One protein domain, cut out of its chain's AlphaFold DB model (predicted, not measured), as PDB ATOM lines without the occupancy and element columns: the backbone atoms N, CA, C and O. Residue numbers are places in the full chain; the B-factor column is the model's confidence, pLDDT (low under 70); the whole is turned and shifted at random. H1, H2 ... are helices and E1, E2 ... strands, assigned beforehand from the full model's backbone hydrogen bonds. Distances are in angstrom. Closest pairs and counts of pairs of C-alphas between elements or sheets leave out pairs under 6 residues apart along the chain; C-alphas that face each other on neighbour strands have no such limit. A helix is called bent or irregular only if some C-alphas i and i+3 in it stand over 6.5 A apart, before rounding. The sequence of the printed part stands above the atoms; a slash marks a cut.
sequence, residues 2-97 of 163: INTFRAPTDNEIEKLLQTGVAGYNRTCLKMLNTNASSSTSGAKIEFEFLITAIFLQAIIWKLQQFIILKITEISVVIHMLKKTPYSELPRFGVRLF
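What this domain is: This is residues 2 to 97 of the 163 residues of the protein "Bgal_small_N domain-containing protein" of Epulopiscium sp. SCG-B10WGA-EpuloA2 (UniProt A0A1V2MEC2). Picture a long, twisted sheet of four antiparallel strands, bent along its length, with one irregular helix, H1, beyond the end where E1 begins and E2 ends. The two tails come together at residues 2 to 3 and 93 to 94, a short antiparallel pairing. The 96 residues printed include H1, E1, E2, E3 and E4 in chain order; the sheet's order is E1 - E2 - E3 - E4, and the class is mixed, helices and strands. The whole is loose, with a radius of gyration of the C-alphas of 15.9 A, and a rod spanning 53 by 26 by 19 A.

Where its parts are: Start at C-alpha 2, (-24.030, -1.810, 20.918), and go on to C-alpha 10 at (-15.401, 6.097, -0.185), where H1, residues 10 to 21, begins, 18.6 A long. It is irregular: C-alphas 11 and 14 are 7.6 A apart. Then come E1, residues 27 to 39, 34.7 A; E2, residues 42 to 53, 34.9 A; E3, residues 58 to 69, 29.7 A; and E4, residues 74 to 82, 25.7 A, ending at (-10.455, -5.297, 22.615).

How they stand to each other: The strands form a meander, each the antiparallel neighbour of the one before. In the hairpin E1 and E2, at 167 degrees, look for N 30 and O 50, 2.9 A. In the hairpin E2 and E3, at 165 degrees, N 45 and O 67 are 2.8 A apart; in the hairpin E3 and E4, at 164 degrees, N 66 and O 77 are 2.8 A apart. E1 bends by 59 degrees at residue 32 and E3 by 57 degrees at residue 61. H1 is not on the sheet and is apart from E2, E3 and E4. In H1, 4 of 8 O i to N i+4 pairs are within hydrogen-bond range, beside 7 of 9 O i to N i+3 pairs.

The domain as a whole: The C-alphas farthest apart, those of Glu 14 and Thr 40, are 53.4 A apart. The printed part has no cut, and the four links between named elements are tight. Residues 83 to 97 hold no named element. Confidence is under 70 at residues 55 to 58, 84 and 86 to 87.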
ATOM      1  N   ILE A   2     -25.402  -2.224  21.265       78.00
ATOM      2  CA  ILE A   2     -24.030  -1.810  20.918       78.00
ATOM      3  C   ILE A   2     -23.806  -1.977  19.417       78.00
ATOM      4  O   ILE A   2     -24.239  -2.964  18.830       78.00
ATOM      5  N   ASN A   3     -23.162  -0.989  18.802       82.38
ATOM      6  CA  ASN A   3     -22.875  -0.957  17.382       82.38
ATOM      7  C   ASN A   3     -21.366  -0.848  17.140       82.38
ATOM      8  O   ASN A   3     -20.737   0.142  17.521       82.38
ATOM      9  N   THR A   4     -20.815  -1.864  16.477       77.81
ATOM     10  CA  THR A   4     -19.393  -1.962  16.116       77.81
ATOM     11  C   THR A   4     -19.122  -1.678  14.639       77.81
ATOM     12  O   THR A   4     -17.971  -1.658  14.210       77.81
ATOM     13  N   PHE A   5     -20.178  -1.469  13.844       80.50
ATOM     14  CA  PHE A   5     -20.094  -1.332  12.395       80.50
ATOM     15  C   PHE A   5     -20.717  -0.026  11.903       80.50
ATOM     16  O   PHE A   5     -21.599   0.575  12.529       80.50
ATOM     17  N   ARG A   6     -20.247   0.423  10.745       78.25
ATOM     18  CA  ARG A   6     -20.786   1.561  10.006       78.25
ATOM     19  C   ARG A   6     -20.674   1.267   8.517       78.25
ATOM     20  O   ARG A   6     -19.774   0.533   8.121       78.25
ATOM     21  N   ALA A   7     -21.543   1.871   7.713       78.81
ATOM     22  CA  ALA A   7     -21.348   1.851   6.271       78.81
ATOM     23  C   ALA A   7     -19.976   2.478   5.936       78.81
ATOM     24  O   ALA A   7     -19.652   3.531   6.509       78.81
ATOM     25  N   PRO A   8     -19.167   1.832   5.083       73.62
ATOM     26  CA  PRO A   8     -17.874   2.370   4.673       73.62
ATOM     27  C   PRO A   8     -18.064   3.712   3.970       73.62
ATOM     28  O   PRO A   8     -19.042   3.902   3.254       73.62
ATOM     29  N   THR A   9     -17.139   4.641   4.188       76.75
ATOM     30  CA  THR A   9     -16.983   5.823   3.323       76.75
ATOM     31  C   THR A   9     -16.178   5.462   2.074       76.75
ATOM     32  O   THR A   9     -15.467   4.457   2.088       76.75
ATOM     33  N   ASP A  10     -16.195   6.305   1.041       73.94
ATOM     34  CA  ASP A  10     -15.401   6.097  -0.185       73.94
ATOM     35  C   ASP A  10     -13.900   5.892   0.121       73.94
ATOM     36  O   ASP A  10     -13.248   5.015  -0.440       73.94
ATOM     37  N   ASN A  11     -13.379   6.601   1.130       71.12
ATOM     38  CA  ASN A  11     -11.991   6.485   1.601       71.12
ATOM     39  C   ASN A  11     -11.673   5.171   2.349       71.12
ATOM     40  O   ASN A  11     -10.539   4.948   2.764       71.12
ATOM     41  N   GLU A  12     -12.663   4.312   2.590       72.69
ATOM     42  CA  GLU A  12     -12.516   3.061   3.347       72.69
ATOM     43  C   GLU A  12     -12.712   1.818   2.483       72.69
ATOM     44  O   GLU A  12     -12.704   0.704   3.013       72.69
ATOM     45  N   ILE A  13     -12.858   1.982   1.164       72.81
ATOM     46  CA  ILE A  13     -13.101   0.864   0.252       72.81
ATOM     47  C   ILE A  13     -11.982  -0.185   0.350       72.81
ATOM     48  O   ILE A  13     -12.266  -1.375   0.438       72.81
ATOM     49  N   GLU A  14     -10.718   0.226   0.465       71.81
ATOM     50  CA  GLU A  14      -9.592  -0.709   0.638       71.81
ATOM     51  C   GLU A  14      -9.641  -1.470   1.976       71.81
ATOM     52  O   GLU A  14      -9.256  -2.637   2.068       71.81
ATOM     53  N   LYS A  15     -10.183  -0.842   3.027       72.31
ATOM     54  CA  LYS A  15     -10.336  -1.447   4.361       72.31
ATOM     55  C   LYS A  15     -11.575  -2.346   4.455       72.31
ATOM     56  O   LYS A  15     -11.710  -3.093   5.430       72.31
ATOM     57  N   LEU A  16     -12.466  -2.345   3.455       74.56
ATOM     58  CA  LEU A  16     -13.665  -3.190   3.457       74.56
ATOM     59  C   LEU A  16     -13.335  -4.676   3.510       74.56
ATOM     60  O   LEU A  16     -13.957  -5.409   4.275       74.56
ATOM     61  N   LEU A  17     -12.328  -5.114   2.755       73.50
ATOM     62  CA  LEU A  17     -11.912  -6.516   2.756       73.50
ATOM     63  C   LEU A  17     -11.454  -6.950   4.153       73.50
ATOM     64  O   LEU A  17     -11.901  -7.974   4.663       73.50
ATOM     65  N   GLN A  18     -10.644  -6.127   4.823       75.94
ATOM     66  CA  GLN A  18     -10.168  -6.413   6.179       75.94
ATOM     67  C   GLN A  18     -11.309  -6.418   7.205       75.94
ATOM     68  O   GLN A  18     -11.371  -7.309   8.050       75.94
ATOM     69  N   THR A  19     -12.236  -5.459   7.127       71.69
ATOM     70  CA  THR A  19     -13.398  -5.400   8.037       71.69
ATOM     71  C   THR A  19     -14.378  -6.556   7.817       71.69
ATOM     72  O   THR A  19     -14.954  -7.060   8.785       71.69
ATOM     73  N   GLY A  20     -14.524  -7.023   6.572       73.38
ATOM     74  CA  GLY A  20     -15.288  -8.218   6.218       73.38
ATOM     75  C   GLY A  20     -14.646  -9.500   6.752       73.38
ATOM     76  O   GLY A  20     -15.328 -10.306   7.388       73.38
ATOM     77  N   VAL A  21     -13.327  -9.654   6.585       75.50
ATOM     78  CA  VAL A  21     -12.550 -10.772   7.154       75.50
ATOM     79  C   VAL A  21     -12.638 -10.781   8.683       75.50
ATOM     80  O   VAL A  21     -12.879 -11.829   9.277       75.50
ATOM     81  N   ALA A  22     -12.539  -9.613   9.321       77.56
ATOM     82  CA  ALA A  22     -12.694  -9.461  10.768       77.56
ATOM     83  C   ALA A  22     -14.136  -9.710  11.261       77.56
ATOM     84  O   ALA A  22     -14.364  -9.855  12.463       77.56
ATOM     85  N   GLY A  23     -15.117  -9.756  10.352       80.00
ATOM     86  CA  GLY A  23     -16.518 -10.041  10.652       80.00
ATOM     87  C   GLY A  23     -17.254  -8.922  11.389       80.00
ATOM     88  O   GLY A  23     -18.283  -9.179  12.016       80.00
ATOM     89  N   TYR A  24     -16.769  -7.678  11.319       82.62
ATOM     90  CA  TYR A  24     -17.364  -6.547  12.043       82.62
ATOM     91  C   TYR A  24     -18.806  -6.240  11.617       82.62
ATOM     92  O   TYR A  24     -19.575  -5.721  12.422       82.62
ATOM     93  N   ASN A  25     -19.193  -6.599  10.391       79.56
ATOM     94  CA  ASN A  25     -20.551  -6.457   9.856       79.56
ATOM     95  C   ASN A  25     -21.533  -7.550  10.323       79.56
ATOM     96  O   ASN A  25     -22.730  -7.435  10.075       79.56
ATOM     97  N   ARG A  26     -21.042  -8.611  10.971       82.56
ATOM     98  CA  ARG A  26     -21.820  -9.786  11.395       82.56
ATOM     99  C   ARG A  26     -21.567 -10.125  12.860       82.56
ATOM    100  O   ARG A  26     -21.384 -11.289  13.222       82.56
ATOM    101  N   THR A  27     -21.494  -9.096  13.698       84.31
ATOM    102  CA  THR A  27     -21.284  -9.274  15.131       84.31
ATOM    103  C   THR A  27     -22.552  -9.733  15.838       84.31
ATOM    104  O   THR A  27     -23.660  -9.300  15.531       84.31
ATOM    105  N   CYS A  28     -22.378 -10.608  16.820       83.62
ATOM    106  CA  CYS A  28     -23.395 -11.021  17.765       83.62
ATOM    107  C   CYS A  28     -22.915 -10.757  19.194       83.62
ATOM    108  O   CYS A  28     -21.716 -10.730  19.489       83.62
ATOM    109  N   LEU A  29     -23.880 -10.520  20.079       85.88
ATOM    110  CA  LEU A  29     -23.645 -10.304  21.498       85.88
ATOM    111  C   LEU A  29     -23.906 -11.615  22.233       85.88
ATOM    112  O   LEU A  29     -24.989 -12.185  22.108       85.88
ATOM    113  N   LYS A  30     -22.931 -12.076  23.014       87.44
ATOM    114  CA  LYS A  30     -23.090 -13.230  23.903       87.44
ATOM    115  C   LYS A  30     -23.100 -12.750  25.345       87.44
ATOM    116  O   LYS A  30     -22.068 -12.305  25.845       87.44
ATOM    117  N   MET A  31     -24.258 -12.837  25.992       89.25
ATOM    118  CA  MET A  31     -24.384 -12.520  27.411       89.25
ATOM    119  C   MET A  31     -23.616 -13.560  28.228       89.25
ATOM    120  O   MET A  31     -23.787 -14.759  28.019       89.25
ATOM    121  N   LEU A  32     -22.744 -13.093  29.115       90.25
ATOM    122  CA  LEU A  32     -22.011 -13.931  30.060       90.25
ATOM    123  C   LEU A  32     -22.650 -13.867  31.437       90.25
ATOM    124  O   LEU A  32     -22.815 -14.898  32.079       90.25
ATOM    125  N   ASN A  33     -23.012 -12.662  31.875       91.81
ATOM    126  CA  ASN A  33     -23.637 -12.462  33.167       91.81
ATOM    127  C   ASN A  33     -24.598 -11.269  33.152       91.81
ATOM    128  O   ASN A  33     -24.426 -10.315  32.388       91.81
ATOM    129  N   THR A  34     -25.618 -11.320  34.001       93.44
ATOM    130  CA  THR A  34     -26.549 -10.216  34.231       93.44
ATOM    131  C   THR A  34     -26.909 -10.178  35.703       93.44
ATOM    132  O   THR A  34     -27.525 -11.107  36.217       93.44
ATOM    133  N   ASN A  35     -26.570  -9.075  36.358       93.81
ATOM    134  CA  ASN A  35     -26.897  -8.841  37.756       93.81
ATOM    135  C   ASN A  35     -27.768  -7.594  37.859       93.81
ATOM    136  O   ASN A  35     -27.525  -6.599  37.180       93.81
ATOM    137  N   ALA A  36     -28.760  -7.627  38.737       93.75
ATOM    138  CA  ALA A  36     -29.563  -6.462  39.064       93.75
ATOM    139  C   ALA A  36     -29.618  -6.298  40.580       93.75
ATOM    140  O   ALA A  36     -29.775  -7.272  41.316       93.75
ATOM    141  N   SER A  37     -29.482  -5.063  41.040       92.44
ATOM    142  CA  SER A  37     -29.639  -4.695  42.440       92.44
ATOM    143  C   SER A  37     -30.421  -3.393  42.549       92.44
ATOM    144  O   SER A  37     -30.382  -2.539  41.661       92.44
ATOM    145  N   SER A  38     -31.172  -3.244  43.633       92.12
ATOM    146  CA  SER A  38     -31.967  -2.051  43.910       92.12
ATOM    147  C   SER A  38     -31.681  -1.534  45.308       92.12
ATOM    148  O   SER A  38     -31.471  -2.312  46.236       92.12
ATOM    149  N   SER A  39     -31.727  -0.219  45.459       84.88
ATOM    150  CA  SER A  39     -31.674   0.494  46.727       84.88
ATOM    151  C   SER A  39     -32.807   1.522  46.787       84.88
ATOM    152  O   SER A  39     -33.530   1.748  45.816       84.88
ATOM    153  N   THR A  40     -32.940   2.202  47.922       80.94
ATOM    154  CA  THR A  40     -33.861   3.338  48.075       80.94
ATOM    155  C   THR A  40     -33.537   4.511  47.143       80.94
ATOM    156  O   THR A  40     -34.414   5.322  46.860       80.94
ATOM    157  N   SER A  41     -32.300   4.610  46.649       81.12
ATOM    158  CA  SER A  41     -31.826   5.703  45.791       81.12
ATOM    159  C   SER A  41     -31.833   5.381  44.292       81.12
ATOM    160  O   SER A  41     -31.528   6.262  43.484       81.12
ATOM    161  N   GLY A  42     -32.185   4.152  43.902       87.38
ATOM    162  CA  GLY A  42     -32.256   3.749  42.502       87.38
ATOM    163  C   GLY A  42     -32.025   2.259  42.274       87.38
ATOM    164  O   GLY A  42     -31.985   1.458  43.204       87.38
ATOM    165  N   ALA A  43     -31.848   1.884  41.011       91.44
ATOM    166  CA  ALA A  43     -31.504   0.522  40.621       91.44
ATOM    167  C   ALA A  43     -30.227   0.501  39.783       91.44
ATOM    168  O   ALA A  43     -29.935   1.436  39.037       91.44
ATOM    169  N   LYS A  44     -29.462  -0.579  39.900       91.12
ATOM    170  CA  LYS A  44     -28.263  -0.838  39.114       91.12
ATOM    171  C   LYS A  44     -28.435  -2.158  38.379       91.12
ATOM    172  O   LYS A  44     -28.774  -3.170  38.984       91.12
ATOM    173  N   ILE A  45     -28.177  -2.142  37.078       90.38
ATOM    174  CA  ILE A  45     -28.135  -3.344  36.248       90.38
ATOM    175  C   ILE A  45     -26.736  -3.459  35.659       90.38
ATOM    176  O   ILE A  45     -26.223  -2.511  35.066       90.38
ATOM    177  N   GLU A  46     -26.118  -4.614  35.841       90.44
ATOM    178  CA  GLU A  46     -24.774  -4.927  35.385       90.44
ATOM    179  C   GLU A  46     -24.856  -6.036  34.349       90.44
ATOM    180  O   GLU A  46     -25.422  -7.098  34.605       90.44
ATOM    181  N   PHE A  47     -24.274  -5.793  33.184       88.25
ATOM    182  CA  PHE A  47     -24.161  -6.780  32.124       88.25
ATOM    183  C   PHE A  47     -22.693  -7.060  31.862       88.25
ATOM    184  O   PHE A  47     -21.903  -6.131  31.684       88.25
ATOM    185  N   GLU A  48     -22.348  -8.337  31.772       89.56
ATOM    186  CA  GLU A  48     -21.077  -8.781  31.221       89.56
ATOM    187  C   GLU A  48     -21.358  -9.562  29.946       89.56
ATOM    188  O   GLU A  48     -22.128 -10.522  29.954       89.56
ATOM    189  N   PHE A  49     -20.757  -9.148  28.836       86.94
ATOM    190  CA  PHE A  49     -20.962  -9.811  27.556       86.94
ATOM    191  C   PHE A  49     -19.745  -9.743  26.641       86.94
ATOM    192  O   PHE A  49     -18.838  -8.924  26.806       86.94
ATOM    193  N   LEU A  50     -19.750 -10.631  25.649       86.00
ATOM    194  CA  LEU A  50     -18.797 -10.677  24.547       86.00
ATOM    195  C   LEU A  50     -19.441 -10.120  23.286       86.00
ATOM    196  O   LEU A  50     -20.639 -10.302  23.065       86.00
ATOM    197  N   ILE A  51     -18.624  -9.517  22.425       85.38
ATOM    198  CA  ILE A  51     -19.016  -9.247  21.040       85.38
ATOM    199  C   ILE A  51     -18.142 -10.118  20.149       85.38
ATOM    200  O   ILE A  51     -16.917  -9.969  20.108       85.38
ATOM    201  N   THR A  52     -18.778 -11.047  19.451       84.00
ATOM    202  CA  THR A  52     -18.128 -12.035  18.586       84.00
ATOM    203  C   THR A  52     -18.622 -11.861  17.162       84.00
ATOM    204  O   THR A  52     -19.748 -11.419  16.968       84.00
ATOM    205  N   ALA A  53     -17.828 -12.212  16.157       81.19
ATOM    206  CA  ALA A  53     -18.367 -12.386  14.812       81.19
ATOM    207  C   ALA A  53     -18.879 -13.822  14.661       81.19
ATOM    208  O   ALA A  53     -18.273 -14.756  15.184       81.19
ATOM    209  N   ILE A  54     -20.008 -14.002  13.974       71.81
ATOM    210  CA  ILE A  54     -20.591 -15.332  13.758       71.81
ATOM    211  C   ILE A  54     -19.544 -16.225  13.056       71.81
ATOM    212  O   ILE A  54     -19.006 -15.840  12.017       71.81
ATOM    213  N   PHE A  55     -19.259 -17.397  13.641       65.00
ATOM    214  CA  PHE A  55     -18.231 -18.366  13.211       65.00
ATOM    215  C   PHE A  55     -16.771 -17.866  13.245       65.00
ATOM    216  O   PHE A  55     -15.905 -18.453  12.602       65.00
ATOM    217  N   LEU A  56     -16.475 -16.805  14.002       69.50
ATOM    218  CA  LEU A  56     -15.127 -16.251  14.173       69.50
ATOM    219  C   LEU A  56     -14.789 -16.026  15.656       69.50
ATOM    220  O   LEU A  56     -15.641 -16.113  16.540       69.50
ATOM    221  N   GLN A  57     -13.519 -15.714  15.923       68.69
ATOM    222  CA  GLN A  57     -13.031 -15.364  17.259       68.69
ATOM    223  C   GLN A  57     -13.728 -14.124  17.849       68.69
ATOM    224  O   GLN A  57     -14.270 -13.275  17.133       68.69
ATOM    225  N   ALA A  58     -13.685 -13.994  19.178       68.62
ATOM    226  CA  ALA A  58     -14.233 -12.833  19.867       68.62
ATOM    227  C   ALA A  58     -13.500 -11.542  19.469       68.62
ATOM    228  O   ALA A  58     -12.278 -11.439  19.580       68.62
ATOM    229  N   ILE A  59     -14.271 -10.540  19.042       76.06
ATOM    230  CA  ILE A  59     -13.766  -9.214  18.665       76.06
ATOM    231  C   ILE A  59     -13.535  -8.378  19.929       76.06
ATOM    232  O   ILE A  59     -12.500  -7.723  20.076       76.06
ATOM    233  N   ILE A  60     -14.479  -8.458  20.869       77.50
ATOM    234  CA  ILE A  60     -14.398  -7.864  22.204       77.50
ATOM    235  C   ILE A  60     -14.561  -8.980  23.230       77.50
ATOM    236  O   ILE A  60     -15.568  -9.689  23.243       77.50
ATOM    237  N   TRP A  61     -13.547  -9.117  24.081       72.00
ATOM    238  CA  TRP A  61     -13.392 -10.223  25.031       72.00
ATOM    239  C   TRP A  61     -14.025  -9.972  26.390       72.00
ATOM    240  O   TRP A  61     -14.230 -10.905  27.155       72.00
ATOM    241  N   LYS A  62     -14.274  -8.713  26.725       72.44
ATOM    242  CA  LYS A  62     -15.004  -8.355  27.928       72.44
ATOM    243  C   LYS A  62     -15.603  -6.987  27.721       72.44
ATOM    244  O   LYS A  62     -14.886  -6.028  27.427       72.44
ATOM    245  N   LEU A  63     -16.914  -6.923  27.862       76.06
ATOM    246  CA  LEU A  63     -17.637  -5.678  27.920       76.06
ATOM    247  C   LEU A  63     -18.491  -5.695  29.176       76.06
ATOM    248  O   LEU A  63     -19.322  -6.582  29.353       76.06
ATOM    249  N   GLN A  64     -18.229  -4.732  30.053       81.44
ATOM    250  CA  GLN A  64     -19.003  -4.503  31.260       81.44
ATOM    251  C   GLN A  64     -19.822  -3.241  31.069       81.44
ATOM    252  O   GLN A  64     -19.273  -2.167  30.821       81.44
ATOM    253  N   GLN A  65     -21.135  -3.388  31.158       83.62
ATOM    254  CA  GLN A  65     -22.062  -2.277  31.072       83.62
ATOM    255  C   GLN A  65     -22.803  -2.139  32.393       83.62
ATOM    256  O   GLN A  65     -23.424  -3.087  32.866       83.62
ATOM    257  N   PHE A  66     -22.786  -0.931  32.941       83.88
ATOM    258  CA  PHE A  66     -23.556  -0.549  34.112       83.88
ATOM    259  C   PHE A  66     -24.657   0.407  33.682       83.88
ATOM    260  O   PHE A  66     -24.379   1.432  33.063       83.88
ATOM    261  N   ILE A  67     -25.898   0.074  34.011       83.94
ATOM    262  CA  ILE A  67     -27.038   0.975  33.894       83.94
ATOM    263  C   ILE A  67     -27.437   1.367  35.306       83.94
ATOM    264  O   ILE A  67     -27.793   0.509  36.109       83.94
ATOM    265  N   ILE A  68     -27.366   2.658  35.600       84.75
ATOM    266  CA  ILE A  68     -27.790   3.233  36.870       84.75
ATOM    267  C   ILE A  68     -29.081   3.994  36.597       84.75
ATOM    268  O   ILE A  68     -29.102   4.950  35.825       84.75
ATOM    269  N   LEU A  69     -30.159   3.532  37.217       86.38
ATOM    270  CA  LEU A  69     -31.496   4.088  37.110       86.38
ATOM    271  C   LEU A  69     -31.772   4.921  38.357       86.38
ATOM    272  O   LEU A  69     -31.830   4.389  39.466       86.38
ATOM    273  N   LYS A  70     -31.963   6.221  38.161       85.31
ATOM    274  CA  LYS A  70     -32.497   7.149  39.158       85.31
ATOM    275  C   LYS A  70     -33.841   7.675  38.662       85.31
ATOM    276  O   LYS A  70     -34.195   7.505  37.500       85.31
ATOM    277  N   ILE A  71     -34.576   8.359  39.534       79.25
ATOM    278  CA  ILE A  71     -35.908   8.901  39.211       79.25
ATOM    279  C   ILE A  71     -35.875   9.814  37.971       79.25
ATOM    280  O   ILE A  71     -36.792   9.782  37.156       79.25
ATOM    281  N   THR A  72     -34.823  10.617  37.812       82.62
ATOM    282  CA  THR A  72     -34.724  11.646  36.764       82.62
ATOM    283  C   THR A  72     -33.678  11.346  35.694       82.62
ATOM    284  O   THR A  72     -33.561  12.099  34.728       82.62
ATOM    285  N   GLU A  73     -32.892  10.282  35.857       84.06
ATOM    286  CA  GLU A  73     -31.690  10.057  35.063       84.06
ATOM    287  C   GLU A  73     -31.433   8.565  34.862       84.06
ATOM    288  O   GLU A  73     -31.577   7.756  35.780       84.06
ATOM    289  N   ILE A  74     -30.987   8.221  33.655       84.31
ATOM    290  CA  ILE A  74     -30.384   6.928  33.355       84.31
ATOM    291  C   ILE A  74     -28.929   7.187  32.980       84.31
ATOM    292  O   ILE A  74     -28.659   7.771  31.930       84.31
ATOM    293  N   SER A  75     -27.999   6.735  33.815       85.12
ATOM    294  CA  SER A  75     -26.566   6.809  33.524       85.12
ATOM    295  C   SER A  75     -26.093   5.452  33.002       85.12
ATOM    296  O   SER A  75     -26.398   4.412  33.589       85.12
ATOM    297  N   VAL A  76     -25.341   5.445  31.899       83.38
ATOM    298  CA  VAL A  76     -24.782   4.219  31.312       83.38
ATOM    299  C   VAL A  76     -23.266   4.331  31.262       83.38
ATOM    300  O   VAL A  76     -22.733   5.241  30.634       83.38
ATOM    301  N   VAL A  77     -22.574   3.385  31.894       83.56
ATOM    302  CA  VAL A  77     -21.111   3.286  31.871       83.56
ATOM    303  C   VAL A  77     -20.725   2.003  31.149       83.56
ATOM    304  O   VAL A  77     -21.256   0.939  31.460       83.56
ATOM    305  N   ILE A  78     -19.824   2.100  30.170       84.19
ATOM    306  CA  ILE A  78     -19.380   0.964  29.357       84.19
ATOM    307  C   ILE A  78     -17.860   0.869  29.433       84.19
ATOM    308  O   ILE A  78     -17.157   1.773  28.988       84.19
ATOM    309  N   HIS A  79     -17.362  -0.255  29.940       85.06
ATOM    310  CA  HIS A  79     -15.951  -0.622  29.895       85.06
ATOM    311  C   HIS A  79     -15.756  -1.746  28.886       85.06
ATOM    312  O   HIS A  79     -16.533  -2.702  28.858       85.06
ATOM    313  N   MET A  80     -14.722  -1.640  28.056       82.75
ATOM    314  CA  MET A  80     -14.490  -2.569  26.957       82.75
ATOM    315  C   MET A  80     -13.014  -2.934  26.837       82.75
ATOM    316  O   MET A  80     -12.145  -2.068  26.912       82.75
ATOM    317  N   LEU A  81     -12.751  -4.223  26.606       83.06
ATOM    318  CA  LEU A  81     -11.429  -4.754  26.300       83.06
ATOM    319  C   LEU A  81     -11.414  -5.413  24.911       83.06
ATOM    320  O   LEU A  81     -11.960  -6.505  24.709       83.06
ATOM    321  N   LYS A  82     -10.747  -4.757  23.952       80.50
ATOM    322  CA  LYS A  82     -10.455  -5.297  22.615       80.50
ATOM    323  C   LYS A  82      -9.211  -6.186  22.700       80.50
ATOM    324  O   LYS A  82      -8.168  -5.732  23.153       80.50
ATOM    325  N   LYS A  83      -9.311  -7.433  22.235       72.25
ATOM    326  CA  LYS A  83      -8.177  -8.382  22.147       72.25
ATOM    327  C   LYS A  83      -7.965  -8.951  20.739       72.25
ATOM    328  O   LYS A  83      -7.192  -9.883  20.561       72.25
ATOM    329  N   THR A  84      -8.657  -8.414  19.735       69.38
ATOM    330  CA  THR A  84      -8.521  -8.894  18.356       69.38
ATOM    331  C   THR A  84      -7.255  -8.344  17.677       69.38
ATOM    332  O   THR A  84      -7.010  -7.134  17.793       69.38
ATOM    333  N   PRO A  85      -6.501  -9.184  16.932       70.38
ATOM    334  CA  PRO A  85      -5.382  -8.757  16.088       70.38
ATOM    335  C   PRO A  85      -5.840  -7.987  14.839       70.38
ATOM    336  O   PRO A  85      -5.018  -7.396  14.147       70.38
ATOM    337  N   TYR A  86      -7.143  -7.991  14.533       69.00
ATOM    338  CA  TYR A  86      -7.697  -7.234  13.414       69.00
ATOM    339  C   TYR A  86      -7.624  -5.719  13.656       69.00
ATOM    340  O   TYR A  86      -7.550  -5.250  14.804       69.00
ATOM    341  N   SER A  87      -7.682  -4.972  12.550       68.88
ATOM    342  CA  SER A  87      -7.617  -3.509  12.489       68.88
ATOM    343  C   SER A  87      -8.635  -2.819  13.405       68.88
ATOM    344  O   SER A  87      -9.514  -3.445  14.008       68.88
ATOM    345  N   GLU A  88      -8.475  -1.511  13.578       76.69
ATOM    346  CA  GLU A  88      -9.328  -0.692  14.438       76.69
ATOM    347  C   GLU A  88     -10.825  -0.900  14.165       76.69
ATOM    348  O   GLU A  88     -11.253  -1.188  13.044       76.69
ATOM    349  N   LEU A  89     -11.640  -0.772  15.216       77.44
ATOM    350  CA  LEU A  89     -13.088  -0.855  15.064       77.44
ATOM    351  C   LEU A  89     -13.574   0.356  14.254       77.44
ATOM    352  O   LEU A  89     -13.288   1.483  14.655       77.44
ATOM    353  N   PRO A  90     -14.388   0.165  13.198       78.88
ATOM    354  CA  PRO A  90     -14.956   1.286  12.449       78.88
ATOM    355  C   PRO A  90     -15.768   2.231  13.345       78.88
ATOM    356  O   PRO A  90     -15.840   3.440  13.112       78.88
ATOM    357  N   ARG A  91     -16.431   1.669  14.363       79.56
ATOM    358  CA  ARG A  91     -17.160   2.405  15.395       79.56
ATOM    359  C   ARG A  91     -17.206   1.594  16.682       79.56
ATOM    360  O   ARG A  91     -17.234   0.370  16.645       79.56
ATOM    361  N   PHE A  92     -17.328   2.284  17.806       80.94
ATOM    362  CA  PHE A  92     -17.846   1.714  19.040       80.94
ATOM    363  C   PHE A  92     -18.841   2.698  19.655       80.94
ATOM    364  O   PHE A  92     -18.524   3.868  19.846       80.94
ATOM    365  N   GLY A  93     -20.078   2.267  19.894       79.56
ATOM    366  CA  GLY A  93     -21.083   3.130  20.509       79.56
ATOM    367  C   GLY A  93     -22.427   2.449  20.708       79.56
ATOM    368  O   GLY A  93     -22.641   1.317  20.276       79.56
ATOM    369  N   VAL A  94     -23.354   3.153  21.353       80.19
ATOM    370  CA  VAL A  94     -24.715   2.667  21.598       80.19
ATOM    371  C   VAL A  94     -25.660   3.229  20.539       80.19
ATOM    372  O   VAL A  94     -25.680   4.426  20.267       80.19
ATOM    373  N   ARG A  95     -26.475   2.354  19.952       82.06
ATOM    374  CA  ARG A  95     -27.624   2.710  19.121       82.06
ATOM    375  C   ARG A  95     -28.900   2.590  19.943       82.06
ATOM    376  O   ARG A  95     -29.204   1.510  20.462       82.06
ATOM    377  N   LEU A  96     -29.635   3.690  20.021       78.25
ATOM    378  CA  LEU A  96     -30.968   3.768  20.605       78.25
ATOM    379  C   LEU A  96     -31.983   3.998  19.486       78.25
ATOM    380  O   LEU A  96     -31.681   4.670  18.498       78.25
ATOM    381  N   PHE A  97     -33.169   3.422  19.643       79.56
ATOM    382  CA  PHE A  97     -34.302   3.695  18.771       79.56
ATOM    383  C   PHE A  97     -35.207   4.679  19.493       79.56
ATOM    384  O   PHE A  97     -35.648   4.421  20.610       79.56
TER     385      PHE A  97